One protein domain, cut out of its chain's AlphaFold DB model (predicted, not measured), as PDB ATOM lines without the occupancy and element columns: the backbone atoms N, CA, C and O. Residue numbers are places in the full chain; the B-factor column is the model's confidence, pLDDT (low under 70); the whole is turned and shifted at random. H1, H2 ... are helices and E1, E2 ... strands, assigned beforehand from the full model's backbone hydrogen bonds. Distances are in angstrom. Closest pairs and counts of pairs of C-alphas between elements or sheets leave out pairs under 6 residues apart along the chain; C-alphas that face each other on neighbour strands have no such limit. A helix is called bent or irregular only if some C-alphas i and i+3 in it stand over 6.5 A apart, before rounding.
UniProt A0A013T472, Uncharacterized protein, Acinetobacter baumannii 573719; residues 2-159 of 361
ATOM      1  N   GLU A   2      28.409  71.060 115.296       65.94
ATOM      2  CA  GLU A   2      28.931  71.000 113.918       65.94
ATOM      3  C   GLU A   2      28.983  69.559 113.381       65.94
ATOM      4  O   GLU A   2      28.817  69.345 112.183       65.94
ATOM      5  N   ASN A   3      29.140  68.563 114.259       67.56
ATOM      6  CA  ASN A   3      29.319  67.166 113.869       67.56
ATOM      7  C   ASN A   3      27.985  66.498 113.552       67.56
ATOM      8  O   ASN A   3      27.871  65.837 112.526       67.56
ATOM      9  N   ILE A   4      26.962  66.716 114.382       71.06
ATOM     10  CA  ILE A   4      25.594  66.279 114.064       71.06
ATOM     11  C   ILE A   4      25.115  66.939 112.784       71.06
ATOM     12  O   ILE A   4      24.543  66.270 111.930       71.06
ATOM     13  N   LYS A   5      25.383  68.236 112.622       76.88
ATOM     14  CA  LYS A   5      24.997  68.949 111.410       76.88
ATOM     15  C   LYS A   5      25.626  68.316 110.169       76.88
ATOM     16  O   LYS A   5      24.909  68.093 109.207       76.88
ATOM     17  N   ALA A   6      26.911  67.960 110.220       75.81
ATOM     18  CA  ALA A   6      27.585  67.273 109.120       75.81
ATOM     19  C   ALA A   6      26.985  65.889 108.815       75.81
ATOM     20  O   ALA A   6      26.911  65.503 107.655       75.81
ATOM     21  N   ILE A   7      26.533  65.151 109.834       71.88
ATOM     22  CA  ILE A   7      25.883  63.844 109.651       71.88
ATOM     23  C   ILE A   7      24.476  63.998 109.049       71.88
ATOM     24  O   ILE A   7      24.108  63.247 108.147       71.88
ATOM     25  N   ILE A   8      23.710  64.997 109.495       77.94
ATOM     26  CA  ILE A   8      22.398  65.319 108.916       77.94
ATOM     27  C   ILE A   8      22.565  65.783 107.463       77.94
ATOM     28  O   ILE A   8      21.881  65.287 106.572       77.94
ATOM     29  N   GLU A   9      23.525  66.674 107.198       80.06
ATOM     30  CA  GLU A   9      23.871  67.138 105.846       80.06
ATOM     31  C   GLU A   9      24.376  65.996 104.942       80.06
ATOM     32  O   GLU A   9      24.207  66.069 103.726       80.06
ATOM     33  N   ALA A  10      24.942  64.927 105.516       75.50
ATOM     34  CA  ALA A  10      25.334  63.712 104.800       75.50
ATOM     35  C   ALA A  10      24.150  62.780 104.457       75.50
ATOM     36  O   ALA A  10      24.358  61.764 103.795       75.50
ATOM     37  N   GLY A  11      22.917  63.124 104.852       73.19
ATOM     38  CA  GLY A  11      21.689  62.437 104.434       73.19
ATOM     39  C   GLY A  11      20.994  61.607 105.515       73.19
ATOM     40  O   GLY A  11      20.122  60.804 105.184       73.19
ATOM     41  N   ASN A  12      21.354  61.771 106.792       71.44
ATOM     42  CA  ASN A  12      20.700  61.070 107.896       71.44
ATOM     43  C   ASN A  12      19.763  62.006 108.683       71.44
ATOM     44  O   ASN A  12      20.208  62.797 109.510       71.44
ATOM     45  N   GLU A  13      18.461  61.918 108.411       75.12
ATOM     46  CA  GLU A  13      17.421  62.754 109.036       75.12
ATOM     47  C   GLU A  13      16.679  62.050 110.191       75.12
ATOM     48  O   GLU A  13      15.690  62.580 110.700       75.12
ATOM     49  N   ASP A  14      17.119  60.857 110.604       75.94
ATOM     50  CA  ASP A  14      16.444  60.077 111.646       75.94
ATOM     51  C   ASP A  14      16.609  60.749 113.028       75.94
ATOM     52  O   ASP A  14      17.743  60.909 113.494       75.94
ATOM     53  N   PRO A  15      15.516  61.119 113.729       72.31
ATOM     54  CA  PRO A  15      15.582  61.722 115.061       72.31
ATOM     55  C   PRO A  15      16.329  60.882 116.107       72.31
ATOM     56  O   PRO A  15      16.868  61.454 117.058       72.31
ATOM     57  N   ALA A  16      16.418  59.558 115.936       72.25
ATOM     58  CA  ALA A  16      17.175  58.672 116.824       72.25
ATOM     59  C   ALA A  16      18.673  59.033 116.885       72.25
ATOM     60  O   ALA A  16      19.350  58.714 117.864       72.25
ATOM     61  N   ILE A  17      19.193  59.785 115.905       73.81
ATOM     62  CA  ILE A  17      20.553  60.339 115.948       73.81
ATOM     63  C   ILE A  17      20.803  61.204 117.193       73.81
ATOM     64  O   ILE A  17      21.922  61.235 117.710       73.81
ATOM     65  N   PHE A  18      19.771  61.880 117.710       71.44
ATOM     66  CA  PHE A  18      19.885  62.712 118.906       71.44
ATOM     67  C   PHE A  18      20.062  61.884 120.179       71.44
ATOM     68  O   PHE A  18      20.679  62.373 121.119       71.44
ATOM     69  N   GLU A  19      19.630  60.619 120.208       68.44
ATOM     70  CA  GLU A  19      19.950  59.703 121.314       68.44
ATOM     71  C   GLU A  19      21.441  59.327 121.323       68.44
ATOM     72  O   GLU A  19      21.996  58.968 122.362       68.44
ATOM     73  N   LEU A  20      22.119  59.480 120.179       67.81
ATOM     74  CA  LEU A  20      23.540  59.186 119.989       67.81
ATOM     75  C   LEU A  20      24.427  60.435 120.011       67.81
ATOM     76  O   LEU A  20      25.630  60.342 119.765       67.81
ATOM     77  N   VAL A  21      23.879  61.611 120.337       70.62
ATOM     78  CA  VAL A  21      24.620  62.883 120.304       70.62
ATOM     79  C   VAL A  21      25.908  62.853 121.125       70.62
ATOM     80  O   VAL A  21      26.934  63.349 120.664       70.62
ATOM     81  N   GLY A  22      25.900  62.205 122.293       63.84
ATOM     82  CA  GLY A  22      27.087  62.094 123.149       63.84
ATOM     83  C   GLY A  22      28.206  61.218 122.570       63.84
ATOM     84  O   GLY A  22      29.338  61.219 123.071       63.84
ATOM     85  N   ALA A  23      27.917  60.477 121.498       63.38
ATOM     86  CA  ALA A  23      28.917  59.764 120.714       63.38
ATOM     87  C   ALA A  23      29.604  60.635 119.663       63.38
ATOM     88  O   ALA A  23      30.752  60.353 119.314       63.38
ATOM     89  N   PHE A  24      28.948  61.702 119.205       64.69
ATOM     90  CA  PHE A  24      29.404  62.512 118.073       64.69
ATOM     91  C   PHE A  24      29.818  63.934 118.450       64.69
ATOM     92  O   PHE A  24      30.589  64.562 117.719       64.69
ATOM     93  N   GLU A  25      29.332  64.455 119.573       67.06
ATOM     94  CA  GLU A  25      29.614  65.806 120.044       67.06
ATOM     95  C   GLU A  25      30.428  65.773 121.334       67.06
ATOM     96  O   GLU A  25      30.015  65.222 122.359       67.06
ATOM     97  N   ASP A  26      31.595  66.410 121.285       67.25
ATOM     98  CA  ASP A  26      32.388  66.645 122.481       67.25
ATOM     99  C   ASP A  26      31.627  67.569 123.436       67.25
ATOM    100  O   ASP A  26      30.987  68.541 123.030       67.25
ATOM    101  N   GLY A  27      31.700  67.258 124.728       67.81
ATOM    102  CA  GLY A  27      31.004  68.018 125.762       67.81
ATOM    103  C   GLY A  27      29.521  67.683 125.918       67.81
ATOM    104  O   GLY A  27      28.897  68.264 126.798       67.81
ATOM    105  N   VAL A  28      28.960  66.739 125.147       69.50
ATOM    106  CA  VAL A  28      27.606  66.214 125.388       69.50
ATOM    107  C   VAL A  28      27.689  64.888 126.140       69.50
ATOM    108  O   VAL A  28      27.938  63.831 125.567       69.50
ATOM    109  N   GLY A  29      27.544  64.965 127.461       68.19
ATOM    110  CA  GLY A  29      27.556  63.807 128.348       68.19
ATOM    111  C   GLY A  29      26.158  63.261 128.651       68.19
ATOM    112  O   GLY A  29      25.158  63.875 128.264       68.19
ATOM    113  N   PRO A  30      26.084  62.140 129.387       70.75
ATOM    114  CA  PRO A  30      24.822  61.559 129.815       70.75
ATOM    115  C   PRO A  30      23.873  62.512 130.531       70.75
ATOM    116  O   PRO A  30      22.680  62.521 130.236       70.75
ATOM    117  N   ASP A  31      24.420  63.365 131.397       74.44
ATOM    118  CA  ASP A  31      23.644  64.338 132.165       74.44
ATOM    119  C   ASP A  31      22.904  65.316 131.254       74.44
ATOM    120  O   ASP A  31      21.718  65.549 131.435       74.44
ATOM    121  N   LEU A  32      23.559  65.815 130.200       75.56
ATOM    122  CA  LEU A  32      22.936  66.752 129.263       75.56
ATOM    123  C   LEU A  32      21.824  66.101 128.440       75.56
ATOM    124  O   LEU A  32      20.843  66.763 128.105       75.56
ATOM    125  N   ILE A  33      21.969  64.815 128.113       76.06
ATOM    126  CA  ILE A  33      20.926  64.051 127.420       76.06
ATOM    127  C   ILE A  33      19.737  63.852 128.367       76.06
ATOM    128  O   ILE A  33      18.611  64.166 127.992       76.06
ATOM    129  N   SER A  34      19.986  63.427 129.609       79.31
ATOM    130  CA  SER A  34      18.952  63.271 130.641       79.31
ATOM    131  C   SER A  34      18.218  64.587 130.932       79.31
ATOM    132  O   SER A  34      16.985  64.628 130.929       79.31
ATOM    133  N   ASP A  35      18.951  65.690 131.094       82.75
ATOM    134  CA  ASP A  35      18.394  67.029 131.299       82.75
ATOM    135  C   ASP A  35      17.523  67.451 130.114       82.75
ATOM    136  O   ASP A  35      16.428  67.984 130.291       82.75
ATOM    137  N   MET A  36      17.972  67.211 128.883       82.62
ATOM    138  CA  MET A  36      17.191  67.541 127.693       82.62
ATOM    139  C   MET A  36      15.906  66.714 127.626       82.62
ATOM    140  O   MET A  36      14.825  67.279 127.459       82.62
ATOM    141  N   THR A  37      16.004  65.394 127.804       83.31
ATOM    142  CA  THR A  37      14.856  64.484 127.770       83.31
ATOM    143  C   THR A  37      13.838  64.826 128.857       83.31
ATOM    144  O   THR A  37      12.646  64.917 128.570       83.31
ATOM    145  N   THR A  38      14.282  65.077 130.089       86.81
ATOM    146  CA  THR A  38      13.387  65.436 131.201       86.81
ATOM    147  C   THR A  38      12.733  66.801 131.013       86.81
ATOM    148  O   THR A  38      11.558  66.946 131.334       86.81
ATOM    149  N   ASN A  39      13.441  67.785 130.443       87.00
ATOM    150  CA  ASN A  39      12.854  69.087 130.114       87.00
ATOM    151  C   ASN A  39      11.819  68.993 128.981       87.00
ATOM    152  O   ASN A  39      10.805  69.683 129.039       87.00
ATOM    153  N   ILE A  40      12.051  68.147 127.970       87.81
ATOM    154  CA  ILE A  40      11.082  67.909 126.888       87.81
ATOM    155  C   ILE A  40       9.809  67.256 127.437       87.81
ATOM    156  O   ILE A  40       8.716  67.645 127.044       87.81
ATOM    157  N   LEU A  41       9.959  66.288 128.345       91.12
ATOM    158  CA  LEU A  41       8.864  65.467 128.875       91.12
ATOM    159  C   LEU A  41       8.274  65.997 130.188       91.12
ATOM    160  O   LEU A  41       7.600  65.267 130.914       91.12
ATOM    161  N   ILE A  42       8.584  67.235 130.568       92.25
ATOM    162  CA  ILE A  42       8.288  67.739 131.912       92.25
ATOM    163  C   ILE A  42       6.786  67.764 132.215       92.25
ATOM    164  O   ILE A  42       6.383  67.420 133.326       92.25
ATOM    165  N   ASP A  43       5.951  68.114 131.237       92.69
ATOM    166  CA  ASP A  43       4.499  68.172 131.407       92.69
ATOM    167  C   ASP A  43       3.919  66.757 131.592       92.69
ATOM    168  O   ASP A  43       3.075  66.527 132.465       92.69
ATOM    169  N   GLU A  44       4.434  65.774 130.851       95.25
ATOM    170  CA  GLU A  44       4.096  64.356 130.987       95.25
ATOM    171  C   GLU A  44       4.569  63.780 132.327       95.25
ATOM    172  O   GLU A  44       3.833  63.022 132.965       95.25
ATOM    173  N   LEU A  45       5.764  64.156 132.794       95.19
ATOM    174  CA  LEU A  45       6.298  63.746 134.096       95.19
ATOM    175  C   LEU A  45       5.489  64.346 135.255       95.19
ATOM    176  O   LEU A  45       5.231  63.664 136.252       95.19
ATOM    177  N   ILE A  46       5.019  65.590 135.124       95.31
ATOM    178  CA  ILE A  46       4.095  66.211 136.082       95.31
ATOM    179  C   ILE A  46       2.763  65.453 136.096       95.31
ATOM    180  O   ILE A  46       2.283  65.083 137.170       95.31
ATOM    181  N   ALA A  47       2.185  65.163 134.927       95.88
ATOM    182  CA  ALA A  47       0.936  64.407 134.829       95.88
ATOM    183  C   ALA A  47       1.078  62.988 135.413       95.88
ATOM    184  O   ALA A  47       0.206  62.519 136.154       95.88
ATOM    185  N   TYR A  48       2.201  62.318 135.143       96.88
ATOM    186  CA  TYR A  48       2.549  61.032 135.744       96.88
ATOM    187  C   TYR A  48       2.623  61.135 137.271       96.88
ATOM    188  O   TYR A  48       1.992  60.339 137.970       96.88
ATOM    189  N   THR A  49       3.327  62.144 137.786       96.88
ATOM    190  CA  THR A  49       3.474  62.399 139.224       96.88
ATOM    191  C   THR A  49       2.119  62.596 139.899       96.88
ATOM    192  O   THR A  49       1.841  61.963 140.917       96.88
ATOM    193  N   GLN A  50       1.251  63.426 139.318       97.25
ATOM    194  CA  GLN A  50      -0.093  63.700 139.832       97.25
ATOM    195  C   GLN A  50      -0.957  62.443 139.875       97.25
ATOM    196  O   GLN A  50      -1.614  62.183 140.883       97.25
ATOM    197  N   ARG A  51      -0.921  61.638 138.807       97.88
ATOM    198  CA  ARG A  51      -1.648  60.368 138.731       97.88
ATOM    199  C   ARG A  51      -1.207  59.404 139.832       97.88
ATOM    200  O   ARG A  51      -2.059  58.870 140.536       97.88
ATOM    201  N   VAL A  52       0.103  59.208 139.997       97.31
ATOM    202  CA  VAL A  52       0.661  58.321 141.032       97.31
ATOM    203  C   VAL A  52       0.310  58.836 142.429       97.31
ATOM    204  O   VAL A  52      -0.172  58.078 143.266       97.31
ATOM    205  N   CYS A  53       0.475  60.133 142.687       97.12
ATOM    206  CA  CYS A  53       0.132  60.715 143.984       97.12
ATOM    207  C   CYS A  53      -1.358  60.569 144.308       97.12
ATOM    208  O   CYS A  53      -1.697  60.236 145.440       97.12
ATOM    209  N   ALA A  54      -2.245  60.753 143.327       96.00
ATOM    210  CA  ALA A  54      -3.679  60.549 143.509       96.00
ATOM    211  C   ALA A  54      -4.016  59.089 143.867       96.00
ATOM    212  O   ALA A  54      -4.826  58.852 144.763       96.00
ATOM    213  N   GLU A  55      -3.365  58.118 143.219       97.50
ATOM    214  CA  GLU A  55      -3.530  56.684 143.501       97.50
ATOM    215  C   GLU A  55      -3.140  56.333 144.946       97.50
ATOM    216  O   GLU A  55      -3.881  55.641 145.646       97.50
ATOM    217  N   PHE A  56      -2.021  56.882 145.427       96.56
ATOM    218  CA  PHE A  56      -1.525  56.667 146.792       96.56
ATOM    219  C   PHE A  56      -2.062  57.668 147.825       96.56
ATOM    220  O   PHE A  56      -1.657  57.615 148.986       96.56
ATOM    221  N   LYS A  57      -2.997  58.549 147.435       96.31
ATOM    222  CA  LYS A  57      -3.596  59.588 148.295       96.31
ATOM    223  C   LYS A  57      -2.552  60.502 148.955       96.31
ATOM    224  O   LYS A  57      -2.663  60.836 150.131       96.31
ATOM    225  N   ILE A  58      -1.529  60.882 148.195       96.31
ATOM    226  CA  ILE A  58      -0.514  61.856 148.600       96.31
ATOM    227  C   ILE A  58      -1.046  63.260 148.305       96.31
ATOM    228  O   ILE A  58      -1.466  63.544 147.182       96.31
ATOM    229  N   ASP A  59      -1.003  64.138 149.306       95.81
ATOM    230  CA  ASP A  59      -1.449  65.522 149.171       95.81
ATOM    231  C   ASP A  59      -0.584  66.305 148.176       95.81
ATOM    232  O   ASP A  59       0.650  66.258 148.207       95.81
ATOM    233  N   LEU A  60      -1.247  67.075 147.313       96.50
ATOM    234  CA  LEU A  60      -0.609  67.941 146.329       96.50
ATOM    235  C   LEU A  60      -0.780  69.406 146.723       96.50
ATOM    236  O   LEU A  60      -1.837  69.817 147.203       96.50
ATOM    237  N   LYS A  61       0.253  70.207 146.469       95.75
ATOM    238  CA  LYS A  61       0.230  71.663 146.633       95.75
ATOM    239  C   LYS A  61       0.574  72.332 145.313       95.75
ATOM    240  O   LYS A  61       1.314  71.774 144.507       95.75
ATOM    241  N   GLU A  62       0.076  73.545 145.110       95.88
ATOM    242  CA  GLU A  62       0.480  74.361 143.970       95.88
ATOM    243  C   GLU A  62       1.924  74.842 144.176       95.88
ATOM    244  O   GLU A  62       2.200  75.762 144.949       95.88
ATOM    245  N   LEU A  63       2.862  74.177 143.505       93.94
ATOM    246  CA  LEU A  63       4.296  74.411 143.629       93.94
ATOM    247  C   LEU A  63       4.898  74.729 142.262       93.94
ATOM    248  O   LEU A  63       4.361  74.377 141.211       93.94
ATOM    249  N   ARG A  64       6.045  75.408 142.271       90.00
ATOM    250  CA  ARG A  64       6.810  75.702 141.059       90.00
ATOM    251  C   ARG A  64       8.079  74.860 141.052       90.00
ATOM    252  O   ARG A  64       8.957  75.101 141.871       90.00
ATOM    253  N   PHE A  65       8.179  73.930 140.102       83.50
ATOM    254  CA  PHE A  65       9.364  73.082 139.916       83.50
ATOM    255  C   PHE A  65      10.623  73.896 139.595       83.50
ATOM    256  O   PHE A  65      11.667  73.718 140.209       83.50
ATOM    257  N   SER A  66      10.519  74.838 138.659       85.00
ATOM    258  CA  SER A  66      11.612  75.748 138.314       85.00
ATOM    259  C   SER A  66      11.059  77.061 137.768       85.00
ATOM    260  O   SER A  66       9.907  77.146 137.344       85.00
ATOM    261  N   LYS A  67      11.886  78.112 137.779       85.12
ATOM    262  CA  LYS A  67      11.522  79.459 137.308       85.12
ATOM    263  C   LYS A  67      11.033  79.503 135.854       85.12
ATOM    264  O   LYS A  67      10.356  80.459 135.493       85.12
ATOM    265  N   TYR A  68      11.387  78.503 135.047       84.12
ATOM    266  CA  TYR A  68      11.022  78.412 133.632       84.12
ATOM    267  C   TYR A  68       9.667  77.739 133.389       84.12
ATOM    268  O   TYR A  68       9.133  77.838 132.289       84.12
ATOM    269  N   TYR A  69       9.093  77.102 134.412       84.25
ATOM    270  CA  TYR A  69       7.851  76.347 134.299       84.25
ATOM    271  C   TYR A  69       6.712  77.008 135.070       84.25
ATOM    272  O   TYR A  69       6.911  77.768 136.029       84.25
ATOM    273  N   LYS A  70       5.486  76.720 134.632       87.75
ATOM    274  CA  LYS A  70       4.275  77.143 135.338       87.75
ATOM    275  C   LYS A  70       4.164  76.400 136.672       87.75
ATOM    276  O   LYS A  70       4.809  75.379 136.894       87.75
ATOM    277  N   GLN A  71       3.366  76.954 137.579       92.25
ATOM    278  CA  GLN A  71       2.997  76.227 138.788       92.25
ATOM    279  C   GLN A  71       2.138  75.016 138.423       92.25
ATOM    280  O   GLN A  71       1.352  75.067 137.476       92.25
ATOM    281  N   ALA A  72       2.313  73.939 139.179       93.88
ATOM    282  CA  ALA A  72       1.556  72.710 139.042       93.88
ATOM    283  C   ALA A  72       1.267  72.124 140.426       93.88
ATOM    284  O   ALA A  72       2.001  72.362 141.386       93.88
ATOM    285  N   ASN A  73       0.202  71.331 140.518       96.00
ATOM    286  CA  ASN A  73      -0.085  70.560 141.721       96.00
ATOM    287  C   ASN A  73       0.936  69.428 141.837       96.00
ATOM    288  O   ASN A  73       0.924  68.510 141.017       96.00
ATOM    289  N   LEU A  74       1.828  69.517 142.821       96.81
ATOM    290  CA  LEU A  74       2.941  68.596 143.027       96.81
ATOM    291  C   LEU A  74       3.063  68.213 144.510       96.81
ATOM    292  O   LEU A  74       2.693  69.006 145.382       96.81
ATOM    293  N   PRO A  75       3.574  67.007 144.810       97.19
ATOM    294  CA  PRO A  75       3.907  66.623 146.173       97.19
ATOM    295  C   PRO A  75       5.080  67.465 146.694       97.19
ATOM    296  O   PRO A  75       6.046  67.731 145.978       97.19
ATOM    297  N   GLU A  76       4.997  67.873 147.957       96.00
ATOM    298  CA  GLU A  76       6.048  68.628 148.641       96.00
ATOM    299  C   GLU A  76       6.972  67.672 149.400       96.00
ATOM    300  O   GLU A  76       6.513  66.833 150.179       96.00
ATOM    301  N   ASN A  77       8.284  67.828 149.236       94.12
ATOM    302  CA  ASN A  77       9.254  67.131 150.065       94.12
ATOM    303  C   ASN A  77       9.117  67.597 151.531       94.12
ATOM    304  O   ASN A  77       9.288  68.787 151.813       94.12
ATOM    305  N   PRO A  78       8.867  66.700 152.503       92.00
ATOM    306  CA  PRO A  78       8.639  67.102 153.889       92.00
ATOM    307  C   PRO A  78       9.876  67.721 154.555       92.00
ATOM    308  O   PRO A  78       9.708  68.481 155.515       92.00
ATOM    309  N   TYR A  79      11.078  67.449 154.042       89.31
ATOM    310  CA  TYR A  79      12.351  67.927 154.582       89.31
ATOM    311  C   TYR A  79      12.835  69.204 153.892       89.31
ATOM    312  O   TYR A  79      13.135  70.178 154.579       89.31
ATOM    313  N   THR A  80      12.877  69.226 152.556       91.69
ATOM    314  CA  THR A  80      13.410  70.379 151.799       91.69
ATOM    315  C   THR A  80      12.347  71.416 151.443       91.69
ATOM    316  O   THR A  80      12.688  72.554 151.139       91.69
ATOM    317  N   LYS A  81      11.061  71.045 151.515       91.00
ATOM    318  CA  LYS A  81       9.906  71.838 151.048       91.00
ATOM    319  C   LYS A  81       9.882  72.097 149.540       91.00
ATOM    320  O   LYS A  81       9.092  72.904 149.063       91.00
ATOM    321  N   GLU A  82      10.720  71.396 148.787       93.25
ATOM    322  CA  GLU A  82      10.770  71.487 147.330       93.25
ATOM    323  C   GLU A  82       9.738  70.552 146.681       93.25
ATOM    324  O   GLU A  82       9.371  69.531 147.273       93.25
ATOM    325  N   PRO A  83       9.252  70.870 145.469       94.62
ATOM    326  CA  PRO A  83       8.390  69.967 144.715       94.62
ATOM    327  C   PRO A  83       9.136  68.698 144.295       94.62
ATOM    328  O   PRO A  83      10.294  68.756 143.883       94.62
ATOM    329  N   ILE A  84       8.448  67.558 144.333       95.19
ATOM    330  CA  ILE A  84       8.969  66.276 143.847       95.19
ATOM    331  C   ILE A  84       8.323  65.946 142.499       95.19
ATOM    332  O   ILE A  84       7.103  66.028 142.350       95.19
ATOM    333  N   ILE A  85       9.145  65.534 141.533       94.19
ATOM    334  CA  ILE A  85       8.710  64.932 140.269       94.19
ATOM    335  C   ILE A  85       9.131  63.465 140.277       94.19
ATOM    336  O   ILE A  85      10.280  63.140 140.570       94.19
ATOM    337  N   LEU A  86       8.184  62.584 139.978       94.75
ATOM    338  CA  LEU A  86       8.408  61.151 139.859       94.75
ATOM    339  C   LEU A  86       8.741  60.811 138.406       94.75
ATOM    340  O   LEU A  86       8.087  61.291 137.481       94.75
ATOM    341  N   ILE A  87       9.727  59.937 138.218       92.12
ATOM    342  CA  ILE A  87      10.109  59.406 136.909       92.12
ATOM    343  C   ILE A  87       9.739  57.916 136.880       92.12
ATOM    344  O   ILE A  87      10.054  57.205 137.840       92.12
ATOM    345  N   PRO A  88       9.073  57.419 135.819       90.38
ATOM    346  CA  PRO A  88       8.847  55.990 135.651       90.38
ATOM    347  C   PRO A  88      10.177  55.235 135.653       90.38
ATOM    348  O   PRO A  88      11.106  55.603 134.936       90.38
ATOM    349  N   LYS A  89      10.273  54.146 136.421       87.06
ATOM    350  CA  LYS A  89      11.494  53.322 136.474       87.06
ATOM    351  C   LYS A  89      11.903  52.797 135.093       87.06
ATOM    352  O   LYS A  89      13.078  52.568 134.849       87.06
ATOM    353  N   GLU A  90      10.938  52.636 134.189       84.94
ATOM    354  CA  GLU A  90      11.122  52.170 132.817       84.94
ATOM    355  C   GLU A  90      11.914  53.165 131.952       84.94
ATOM    356  O   GLU A  90      12.430  52.779 130.907       84.94
ATOM    357  N   PHE A  91      12.021  54.431 132.374       83.06
ATOM    358  CA  PHE A  91      12.825  55.452 131.694       83.06
ATOM    359  C   PHE A  91      14.290  55.409 132.132       83.06
ATOM    360  O   PHE A  91      15.159  55.932 131.438       83.06
ATOM    361  N   LEU A  92      14.565  54.800 133.287       84.75
ATOM    362  CA  LEU A  92      15.907  54.704 133.833       84.75
ATOM    363  C   LEU A  92      16.613  53.546 133.141       84.75
ATOM    364  O   LEU A  92      16.218  52.388 133.264       84.75
ATOM    365  N   ARG A  93      17.645  53.880 132.376       76.06
ATOM    366  CA  ARG A  93      18.515  52.949 131.663       76.06
ATOM    367  C   ARG A  93      19.908  53.547 131.610       76.06
ATOM    368  O   ARG A  93      20.049  54.772 131.620       76.06
ATOM    369  N   ASP A  94      20.912  52.692 131.497       67.75
ATOM    370  CA  ASP A  94      22.222  53.164 131.080       67.75
ATOM    371  C   ASP A  94      22.066  53.794 129.692       67.75
ATOM    372  O   ASP A  94      21.410  53.229 128.808       67.75
ATOM    373  N   LEU A  95      22.629  54.990 129.495       61.06
ATOM    374  CA  LEU A  95      22.750  55.485 128.134       61.06
ATOM    375  C   LEU A  95      23.621  54.505 127.366       61.06
ATOM    376  O   LEU A  95      24.644  54.073 127.905       61.06
ATOM    377  N   PRO A  96      23.269  54.188 126.113       53.69
ATOM    378  CA  PRO A  96      24.160  53.408 125.291       53.69
ATOM    379  C   PRO A  96      25.422  54.250 125.114       53.69
ATOM    380  O   PRO A  96      25.431  55.292 124.454       53.69
ATOM    381  N   VAL A  97      26.475  53.872 125.835       46.88
ATOM    382  CA  VAL A  97      27.669  54.702 125.919       46.88
ATOM    383  C   VAL A  97      28.211  54.797 124.499       46.88
ATOM    384  O   VAL A  97      28.267  53.807 123.778       46.88
ATOM    385  N   ALA A  98      28.674  55.968 124.080       40.75
ATOM    386  CA  ALA A  98      29.435  56.103 122.838       40.75
ATOM    387  C   ALA A  98      30.553  55.046 122.713       40.75
ATOM    388  O   ALA A  98      30.866  54.575 121.625       40.75
ATOM    389  N   ASN A  99      31.129  54.652 123.855       37.81
ATOM    390  CA  ASN A  99      32.111  53.580 123.960       37.81
ATOM    391  C   ASN A  99      31.527  52.186 123.699       37.81
ATOM    392  O   ASN A  99      32.294  51.334 123.278       37.81
ATOM    393  N   GLU A 100      30.234  51.958 123.944       43.75
ATOM    394  CA  GLU A 100      29.498  50.723 123.638       43.75
ATOM    395  C   GLU A 100      28.970  50.685 122.201       43.75
ATOM    396  O   GLU A 100      28.957  49.625 121.592       43.75
ATOM    397  N   PHE A 101      28.640  51.828 121.598       46.19
ATOM    398  CA  PHE A 101      28.415  51.906 120.146       46.19
ATOM    399  C   PHE A 101      29.699  51.665 119.348       46.19
ATOM    400  O   PHE A 101      29.691  51.051 118.282       46.19
ATOM    401  N   ALA A 102      30.822  52.114 119.906       41.47
ATOM    402  CA  ALA A 102      32.159  51.781 119.445       41.47
ATOM    403  C   ALA A 102      32.647  50.416 119.989       41.47
ATOM    404  O   ALA A 102      33.711  49.924 119.586       41.47
ATOM    405  N   ASP A 103      31.880  49.794 120.892       50.03
ATOM    406  CA  ASP A 103      32.052  48.406 121.276       50.03
ATOM    407  C   ASP A 103      31.283  47.591 120.251       50.03
ATOM    408  O   ASP A 103      30.078  47.357 120.313       50.03
ATOM    409  N   LEU A 104      32.050  47.127 119.275       48.06
ATOM    410  CA  LEU A 104      31.676  46.178 118.239       48.06
ATOM    411  C   LEU A 104      30.790  45.021 118.743       48.06
ATOM    412  O   LEU A 104      30.267  44.300 117.914       48.06
ATOM    413  N   ASN A 105      30.668  44.792 120.055       44.19
ATOM    414  CA  ASN A 105      29.789  43.848 120.741       44.19
ATOM    415  C   ASN A 105      28.275  44.078 120.558       44.19
ATOM    416  O   ASN A 105      27.564  43.084 120.423       44.19
ATOM    417  N   TRP A 106      27.770  45.317 120.509       52.88
ATOM    418  CA  TRP A 106      26.335  45.545 120.247       52.88
ATOM    419  C   TRP A 106      26.002  45.373 118.758       52.88
ATOM    420  O   TRP A 106      25.033  44.702 118.404       52.88
ATOM    421  N   ILE A 107      26.880  45.873 117.879       51.94
ATOM    422  CA  ILE A 107      26.809  45.620 116.431       51.94
ATOM    423  C   ILE A 107      26.953  44.106 116.153       51.94
ATOM    424  O   ILE A 107      26.169  43.547 115.394       51.94
ATOM    425  N   LYS A 108      27.879  43.415 116.845       49.31
ATOM    426  CA  LYS A 108      28.107  41.948 116.802       49.31
ATOM    427  C   LYS A 108      26.844  41.132 117.024       49.31
ATOM    428  O   LYS A 108      26.708  40.079 116.415       49.31
ATOM    429  N   SER A 109      25.984  41.542 117.953       52.88
ATOM    430  CA  SER A 109      24.813  40.747 118.328       52.88
ATOM    431  C   SER A 109      23.603  40.986 117.430       52.88
ATOM    432  O   SER A 109      22.688  40.164 117.454       52.88
ATOM    433  N   HIS A 110      23.597  42.061 116.635       56.19
ATOM    434  CA  HIS A 110      22.433  42.457 115.839       56.19
ATOM    435  C   HIS A 110      22.679  42.444 114.325       56.19
ATOM    436  O   HIS A 110      21.718  42.269 113.580       56.19
ATOM    437  N   ASN A 111      23.927  42.588 113.852       62.94
ATOM    438  CA  ASN A 111      24.243  42.547 112.423       62.94
ATOM    439  C   ASN A 111      25.715  42.143 112.155       62.94
ATOM    440  O   ASN A 111      26.651  42.936 112.291       62.94
ATOM    441  N   GLU A 112      25.918  40.882 111.758       65.00
ATOM    442  CA  GLU A 112      27.247  40.295 111.526       65.00
ATOM    443  C   GLU A 112      27.955  40.880 110.289       65.00
ATOM    444  O   GLU A 112      29.183  40.982 110.274       65.00
ATOM    445  N   GLU A 113      27.200  41.322 109.281       64.56
ATOM    446  CA  GLU A 113      27.745  41.973 108.082       64.56
ATOM    447  C   GLU A 113      28.267  43.372 108.417       64.56
ATOM    448  O   GLU A 113      29.428  43.684 108.129       64.56
ATOM    449  N   LEU A 114      27.471  44.163 109.148       63.88
ATOM    450  CA  LEU A 114      27.903  45.464 109.660       63.88
ATOM    451  C   LEU A 114      29.131  45.333 110.545       63.88
ATOM    452  O   LEU A 114      30.058  46.129 110.439       63.88
ATOM    453  N   ARG A 115      29.187  44.297 111.383       64.62
ATOM    454  CA  ARG A 115      30.350  44.024 112.224       64.62
ATOM    455  C   ARG A 115      31.621  43.820 111.401       64.62
ATOM    456  O   ARG A 115      32.671  44.353 111.768       64.62
ATOM    457  N   VAL A 116      31.574  42.975 110.373       68.25
ATOM    458  CA  VAL A 116      32.752  42.673 109.545       68.25
ATOM    459  C   VAL A 116      33.211  43.934 108.820       68.25
ATOM    460  O   VAL A 116      34.395  44.256 108.879       68.25
ATOM    461  N   PHE A 117      32.273  44.692 108.254       66.94
ATOM    462  CA  PHE A 117      32.552  45.960 107.583       66.94
ATOM    463  C   PHE A 117      33.147  47.015 108.531       66.94
ATOM    464  O   PHE A 117      34.174  47.616 108.225       66.94
ATOM    465  N   PHE A 118      32.573  47.184 109.727       66.50
ATOM    466  CA  PHE A 118      33.076  48.124 110.736       66.50
ATOM    467  C   PHE A 118      34.471  47.731 111.232       66.50
ATOM    468  O   PHE A 118      35.333  48.585 111.410       66.50
ATOM    469  N   ASN A 119      34.727  46.434 111.435       67.56
ATOM    470  CA  ASN A 119      36.055  45.949 111.819       67.56
ATOM    471  C   ASN A 119      37.103  46.166 110.724       67.56
ATOM    472  O   ASN A 119      38.254  46.454 111.054       67.56
ATOM    473  N   ASP A 120      36.723  46.010 109.457       70.19
ATOM    474  CA  ASP A 120      37.607  46.256 108.315       70.19
ATOM    475  C   ASP A 120      37.963  47.748 108.210       70.19
ATOM    476  O   ASP A 120      39.140  48.104 108.154       70.19
ATOM    477  N   LEU A 121      36.958  48.623 108.332       66.00
ATOM    478  CA  LEU A 121      37.125  50.080 108.334       66.00
ATOM    479  C   LEU A 121      37.954  50.602 109.512       66.00
ATOM    480  O   LEU A 121      38.792  51.483 109.328       66.00
ATOM    481  N   LEU A 122      37.728  50.074 110.720       65.44
ATOM    482  CA  LEU A 122      38.425  50.523 111.930       65.44
ATOM    483  C   LEU A 122      39.818  49.880 112.099       65.44
ATOM    484  O   LEU A 122      40.687  50.431 112.785       65.44
ATOM    485  N   GLY A 123      40.059  48.730 111.464       61.97
ATOM    486  CA  GLY A 123      41.353  48.054 111.386       61.97
ATOM    487  C   GLY A 123      42.053  47.773 112.729       61.97
ATOM    488  O   GLY A 123      41.509  47.898 113.827       61.97
ATOM    489  N   ASN A 124      43.333  47.384 112.659       56.00
ATOM    490  CA  ASN A 124      44.168  47.153 113.852       56.00
ATOM    491  C   ASN A 124      44.545  48.454 114.590       56.00
ATOM    492  O   ASN A 124      44.872  48.399 115.777       56.00
ATOM    493  N   ALA A 125      44.465  49.610 113.920       51.28
ATOM    494  CA  ALA A 125      44.772  50.920 114.496       51.28
ATOM    495  C   ALA A 125      43.820  51.284 115.648       51.28
ATOM    496  O   ALA A 125      44.247  51.874 116.638       51.28
ATOM    497  N   TYR A 126      42.564  50.830 115.589       58.25
ATOM    498  CA  TYR A 126      41.566  51.027 116.640       58.25
ATOM    499  C   TYR A 126      41.932  50.379 117.991       58.25
ATOM    500  O   TYR A 126      41.464  50.807 119.050       58.25
ATOM    501  N   LYS A 127      42.802  49.357 118.003       56.50
ATOM    502  CA  LYS A 127      43.221  48.672 119.241       56.50
ATOM    503  C   LYS A 127      44.296  49.432 120.025       56.50
ATOM    504  O   LYS A 127      44.407  49.208 121.227       56.50
ATOM    505  N   SER A 128      45.049  50.324 119.380       55.66
ATOM    506  CA  SER A 128      46.247  50.969 119.947       55.66
ATOM    507  C   SER A 128      46.135  52.483 120.171       55.66
ATOM    508  O   SER A 128      47.123  53.100 120.557       55.66
ATOM    509  N   VAL A 129      44.966  53.082 119.938       64.50
ATOM    510  CA  VAL A 129      44.727  54.533 120.059       64.50
ATOM    511  C   VAL A 129      43.920  54.903 121.311       64.50
ATOM    512  O   VAL A 129      43.249  54.058 121.917       64.50
ATOM    513  N   THR A 130      43.990  56.174 121.707       63.66
ATOM    514  CA  THR A 130      43.272  56.738 122.861       63.66
ATOM    515  C   THR A 130      41.754  56.756 122.643       63.66
ATOM    516  O   THR A 130      41.269  56.744 121.515       63.66
ATOM    517  N   THR A 131      40.966  56.823 123.722       61.53
ATOM    518  CA  THR A 131      39.489  56.876 123.652       61.53
ATOM    519  C   THR A 131      38.974  58.036 122.794       61.53
ATOM    520  O   THR A 131      37.994  57.883 122.071       61.53
ATOM    521  N   GLN A 132      39.649  59.186 122.837       64.38
ATOM    522  CA  GLN A 132      39.287  60.358 122.039       64.38
ATOM    523  C   GLN A 132      39.528  60.122 120.541       64.38
ATOM    524  O   GLN A 132      38.667  60.422 119.716       64.38
ATOM    525  N   GLU A 133      40.656  59.508 120.184       66.06
ATOM    526  CA  GLU A 133      40.970  59.145 118.797       66.06
ATOM    527  C   GLU A 133      39.994  58.096 118.249       66.06
ATOM    528  O   GLU A 133      39.575  58.193 117.096       66.06
ATOM    529  N   LYS A 134      39.553  57.142 119.083       66.38
ATOM    530  CA  LYS A 134      38.506  56.172 118.710       66.38
ATOM    531  C   LYS A 134      37.194  56.859 118.355       66.38
ATOM    532  O   LYS A 134      36.632  56.565 117.302       66.38
ATOM    533  N   LYS A 135      36.731  57.791 119.197       64.38
ATOM    534  CA  LYS A 135      35.508  58.568 118.939       64.38
ATOM    535  C   LYS A 135      35.600  59.339 117.626       64.38
ATOM    536  O   LYS A 135      34.686  59.277 116.807       64.38
ATOM    537  N   GLN A 136      36.728  60.008 117.390       69.62
ATOM    538  CA  GLN A 136      36.932  60.773 116.162       69.62
ATOM    539  C   GLN A 136      36.982  59.873 114.916       69.62
ATOM    540  O   GLN A 136      36.494  60.263 113.855       69.62
ATOM    541  N   HIS A 137      37.532  58.663 115.035       70.50
ATOM    542  CA  HIS A 137      37.578  57.705 113.936       70.50
ATOM    543  C   HIS A 137      36.186  57.152 113.591       70.50
ATOM    544  O   HIS A 137      35.789  57.196 112.431       70.50
ATOM    545  N   VAL A 138      35.411  56.739 114.601       70.31
ATOM    546  CA  VAL A 138      34.013  56.293 114.444       70.31
ATOM    547  C   VAL A 138      33.145  57.387 113.821       70.31
ATOM    548  O   VAL A 138      32.388  57.131 112.888       70.31
ATOM    549  N   LYS A 139      33.309  58.633 114.270       70.81
ATOM    550  CA  LYS A 139      32.640  59.797 113.683       70.81
ATOM    551  C   LYS A 139      32.941  59.945 112.190       70.81
ATOM    552  O   LYS A 139      32.023  60.135 111.399       70.81
ATOM    553  N   ASN A 140      34.213  59.864 111.798       74.25
ATOM    554  CA  ASN A 140      34.598  59.997 110.392       74.25
ATOM    555  C   ASN A 140      33.983  58.887 109.528       74.25
ATOM    556  O   ASN A 140      33.575  59.165 108.405       74.25
ATOM    557  N   VAL A 141      33.876  57.665 110.061       74.38
ATOM    558  CA  VAL A 141      33.218  56.545 109.376       74.38
ATOM    559  C   VAL A 141      31.749  56.867 109.095       74.38
ATOM    560  O   VAL A 141      31.324  56.737 107.956       74.38
ATOM    561  N   PHE A 142      30.979  57.367 110.064       74.94
ATOM    562  CA  PHE A 142      29.565  57.686 109.818       74.94
ATOM    563  C   PHE A 142      29.340  58.881 108.886       74.94
ATOM    564  O   PHE A 142      28.343  58.909 108.173       74.94
ATOM    565  N   ILE A 143      30.267  59.843 108.844       73.81
ATOM    566  CA  ILE A 143      30.219  60.941 107.862       73.81
ATOM    567  C   ILE A 143      30.512  60.418 106.448       73.81
ATOM    568  O   ILE A 143      29.894  60.859 105.484       73.81
ATOM    569  N   GLN A 144      31.465  59.492 106.309       77.75
ATOM    570  CA  GLN A 144      31.844  58.911 105.015       77.75
ATOM    571  C   GLN A 144      30.836  57.873 104.507       77.75
ATOM    572  O   GLN A 144      30.679  57.720 103.298       77.75
ATOM    573  N   TYR A 145      30.159  57.179 105.422       75.38
ATOM    574  CA  TYR A 145      29.215  56.102 105.145       75.38
ATOM    575  C   TYR A 145      27.883  56.378 105.876       75.38
ATOM    576  O   TYR A 145      27.616  55.775 106.915       75.38
ATOM    577  N   PRO A 146      27.032  57.293 105.379       75.50
ATOM    578  CA  PRO A 146      25.781  57.669 106.050       75.50
ATOM    579  C   PRO A 146      24.742  56.534 106.099       75.50
ATOM    580  O   PRO A 146      24.009  56.419 107.084       75.50
ATOM    581  N   ASP A 147      24.723  55.653 105.093       75.69
ATOM    582  CA  ASP A 147      23.835  54.478 105.055       75.69
ATOM    583  C   ASP A 147      24.121  53.505 106.211       75.69
ATOM    584  O   ASP A 147      23.205  52.954 106.812       75.69
ATOM    585  N   LEU A 148      25.388  53.377 106.608       73.12
ATOM    586  CA  LEU A 148      25.812  52.556 107.742       73.12
ATOM    587  C   LEU A 148      25.240  53.068 109.068       73.12
ATOM    588  O   LEU A 148      24.831  52.283 109.922       73.12
ATOM    589  N   LEU A 149      25.204  54.392 109.249       74.25
ATOM    590  CA  LEU A 149      24.560  54.990 110.413       74.25
ATOM    591  C   LEU A 149      23.047  54.765 110.370       74.25
ATOM    592  O   LEU A 149      22.442  54.520 111.408       74.25
ATOM    593  N   LYS A 150      22.432  54.823 109.189       77.19
ATOM    594  CA  LYS A 150      21.001  54.558 109.033       77.19
ATOM    595  C   LYS A 150      20.652  53.121 109.418       77.19
ATOM    596  O   LYS A 150      19.762  52.926 110.236       77.19
ATOM    597  N   GLU A 151      21.396  52.133 108.925       74.19
ATOM    598  CA  GLU A 151      21.207  50.729 109.314       74.19
ATOM    599  C   GLU A 151      21.419  50.513 110.823       74.19
ATOM    600  O   GLU A 151      20.689  49.751 111.461       74.19
ATOM    601  N   LEU A 152      22.386  51.217 111.421       73.69
ATOM    602  CA  LEU A 152      22.622  51.196 112.864       73.69
ATOM    603  C   LEU A 152      21.438  51.780 113.655       73.69
ATOM    604  O   LEU A 152      21.024  51.191 114.653       73.69
ATOM    605  N   LEU A 153      20.896  52.921 113.220       75.25
ATOM    606  CA  LEU A 153      19.741  53.576 113.844       75.25
ATOM    607  C   LEU A 153      18.460  52.752 113.676       75.25
ATOM    608  O   LEU A 153      17.677  52.644 114.620       75.25
ATOM    609  N   GLU A 154      18.274  52.095 112.530       76.81
ATOM    610  CA  GLU A 154      17.174  51.154 112.305       76.81
ATOM    611  C   GLU A 154      17.293  49.934 113.228       76.81
ATOM    612  O   GLU A 154      16.315  49.539 113.867       76.81
ATOM    613  N   ALA A 155      18.489  49.353 113.367       71.12
ATOM    614  CA  ALA A 155      18.733  48.268 114.316       71.12
ATOM    615  C   ALA A 155      18.492  48.716 115.769       71.12
ATOM    616  O   ALA A 155      17.925  47.961 116.561       71.12
ATOM    617  N   TYR A 156      18.878  49.948 116.113       70.56
ATOM    618  CA  TYR A 156      18.689  50.519 117.447       70.56
ATOM    619  C   TYR A 156      17.206  50.717 117.758       70.56
ATOM    620  O   TYR A 156      16.725  50.236 118.783       70.56
ATOM    621  N   SER A 157      16.467  51.327 116.835       70.88
ATOM    622  CA  SER A 157      15.032  51.594 116.967       70.88
ATOM    623  C   SER A 157      14.192  50.313 117.019       70.88
ATOM    624  O   SER A 157      13.169  50.268 117.699       70.88
ATOM    625  N   ASN A 158      14.630  49.253 116.332       71.31
ATOM    626  CA  ASN A 158      13.982  47.938 116.369       71.31
ATOM    627  C   ASN A 158      14.386  47.090 117.587       71.31
ATOM    628  O   ASN A 158      13.754  46.063 117.865       71.31
ATOM    629  N   SER A 159      15.435  47.483 118.313       67.00
ATOM    630  CA  SER A 159      15.834  46.797 119.537       67.00
ATOM    631  C   SER A 159      14.834  47.081 120.659       67.00
ATOM    632  O   SER A 159      14.277  48.173 120.776       67.00
TER     633      SER A 159
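What this domain is: This is residues 2 to 159 of the 361 residues of an uncharacterized protein of Acinetobacter baumannii 573719 (UniProt A0A013T472). Two lobes of unequal size stand at opposite ends of a long model: a larger, loosely packed lobe of helices, H1, H2 and H5 to H10, and a small head made of H4 and the strand hairpin E1 and E2. H3 leads from the larger lobe to the head, and residues 86 to 97 run back. The printed part has 158 residues, with named elements in the order H1 H2 H3 H4 E1 E2 H5 H6 H7 H8 H9 H10; the sheet, E1 - E2, is antiparallel. The class is mostly helix. The whole is loose, with a radius of gyration of the C-alphas of 20.4 A and spans of 60 by 30 by 30 A.

Where its parts are: H1, residues 2 to 9, begins at C-alpha 2 (28.931, 71.000, 113.918). H2 is residues 15 to 24, H3 residues 30 to 40, 15.4 A long, and H4 residues 42 to 55, 19.9 A. E1 is residues 61 to 63 and E2 residues 72 to 74, with C-alpha 74 at (2.941, 68.596, 143.027). H5 is residues 98 to 101, H6 residues 104 to 110, H7 residues 112 to 122, 15.2 A long, and H8 residues 124 to 127. H9, residues 131 to 144, is 20.2 A long, and H10, residues 146 to 158, is 18.4 A and ends at C-alpha 158 (13.982, 47.938, 116.369).

How they stand to each other: H2 is the hub, touching H1, H3, H5, H9 and H10. It is irregular: C-alphas 19 and 22 are 7.7 A apart. H2 and H5 touch, closest at the C-alphas of Ala 23 and Ala 98, 4.3 A. H9 touches H2 with residues 135 to 139 alone, closest at the C-alphas of Lys 139 and Phe 24, 6.1 A. H10 only just touches H2, with 3 pairs of C-alphas within 8 A; the closest are those of Leu 153 and Ala 16, 6.4 A. H6 and H7 form a helical hairpin at a shallow tilt of 20 degrees, closest at the C-alphas of Lys 108 and Arg 115, 5.5 A. H8 is close to H9 but not clearly touching, the closest C-alphas being those of Tyr 126 and Lys 134, 6.3 A. H2 and H3 form a helical hairpin and only just touch, with 3 pairs of C-alphas within 8 A; the closest are those of Gly 22 and Pro 30, 7.1 A. The closest C-alphas of H4 and E2 are those of Gln 50 and Leu 74, 6.6 A. In the hairpin E1 and E2, N 61 and O 74 are 2.9 A apart, within hydrogen-bond range. Every O i to N i+4 pair is within range in H1, H3, H4, H6, H7, H9 and H10; H2 has 1 of 6, beside 6 of 7 O i to N i+3 pairs, and H5 and H8 are too short for an i+4 pair.

The domain as a whole: The C-alphas farthest apart, those of Asp 59 and Asn 124, are 60.5 A apart. The printed part has no cut. The link from E2 to H5, 23 residues, is long. The mean pLDDT of the printed part is 75.7; 55 residues are under 70, among them 94 to 119 and 121 to 136.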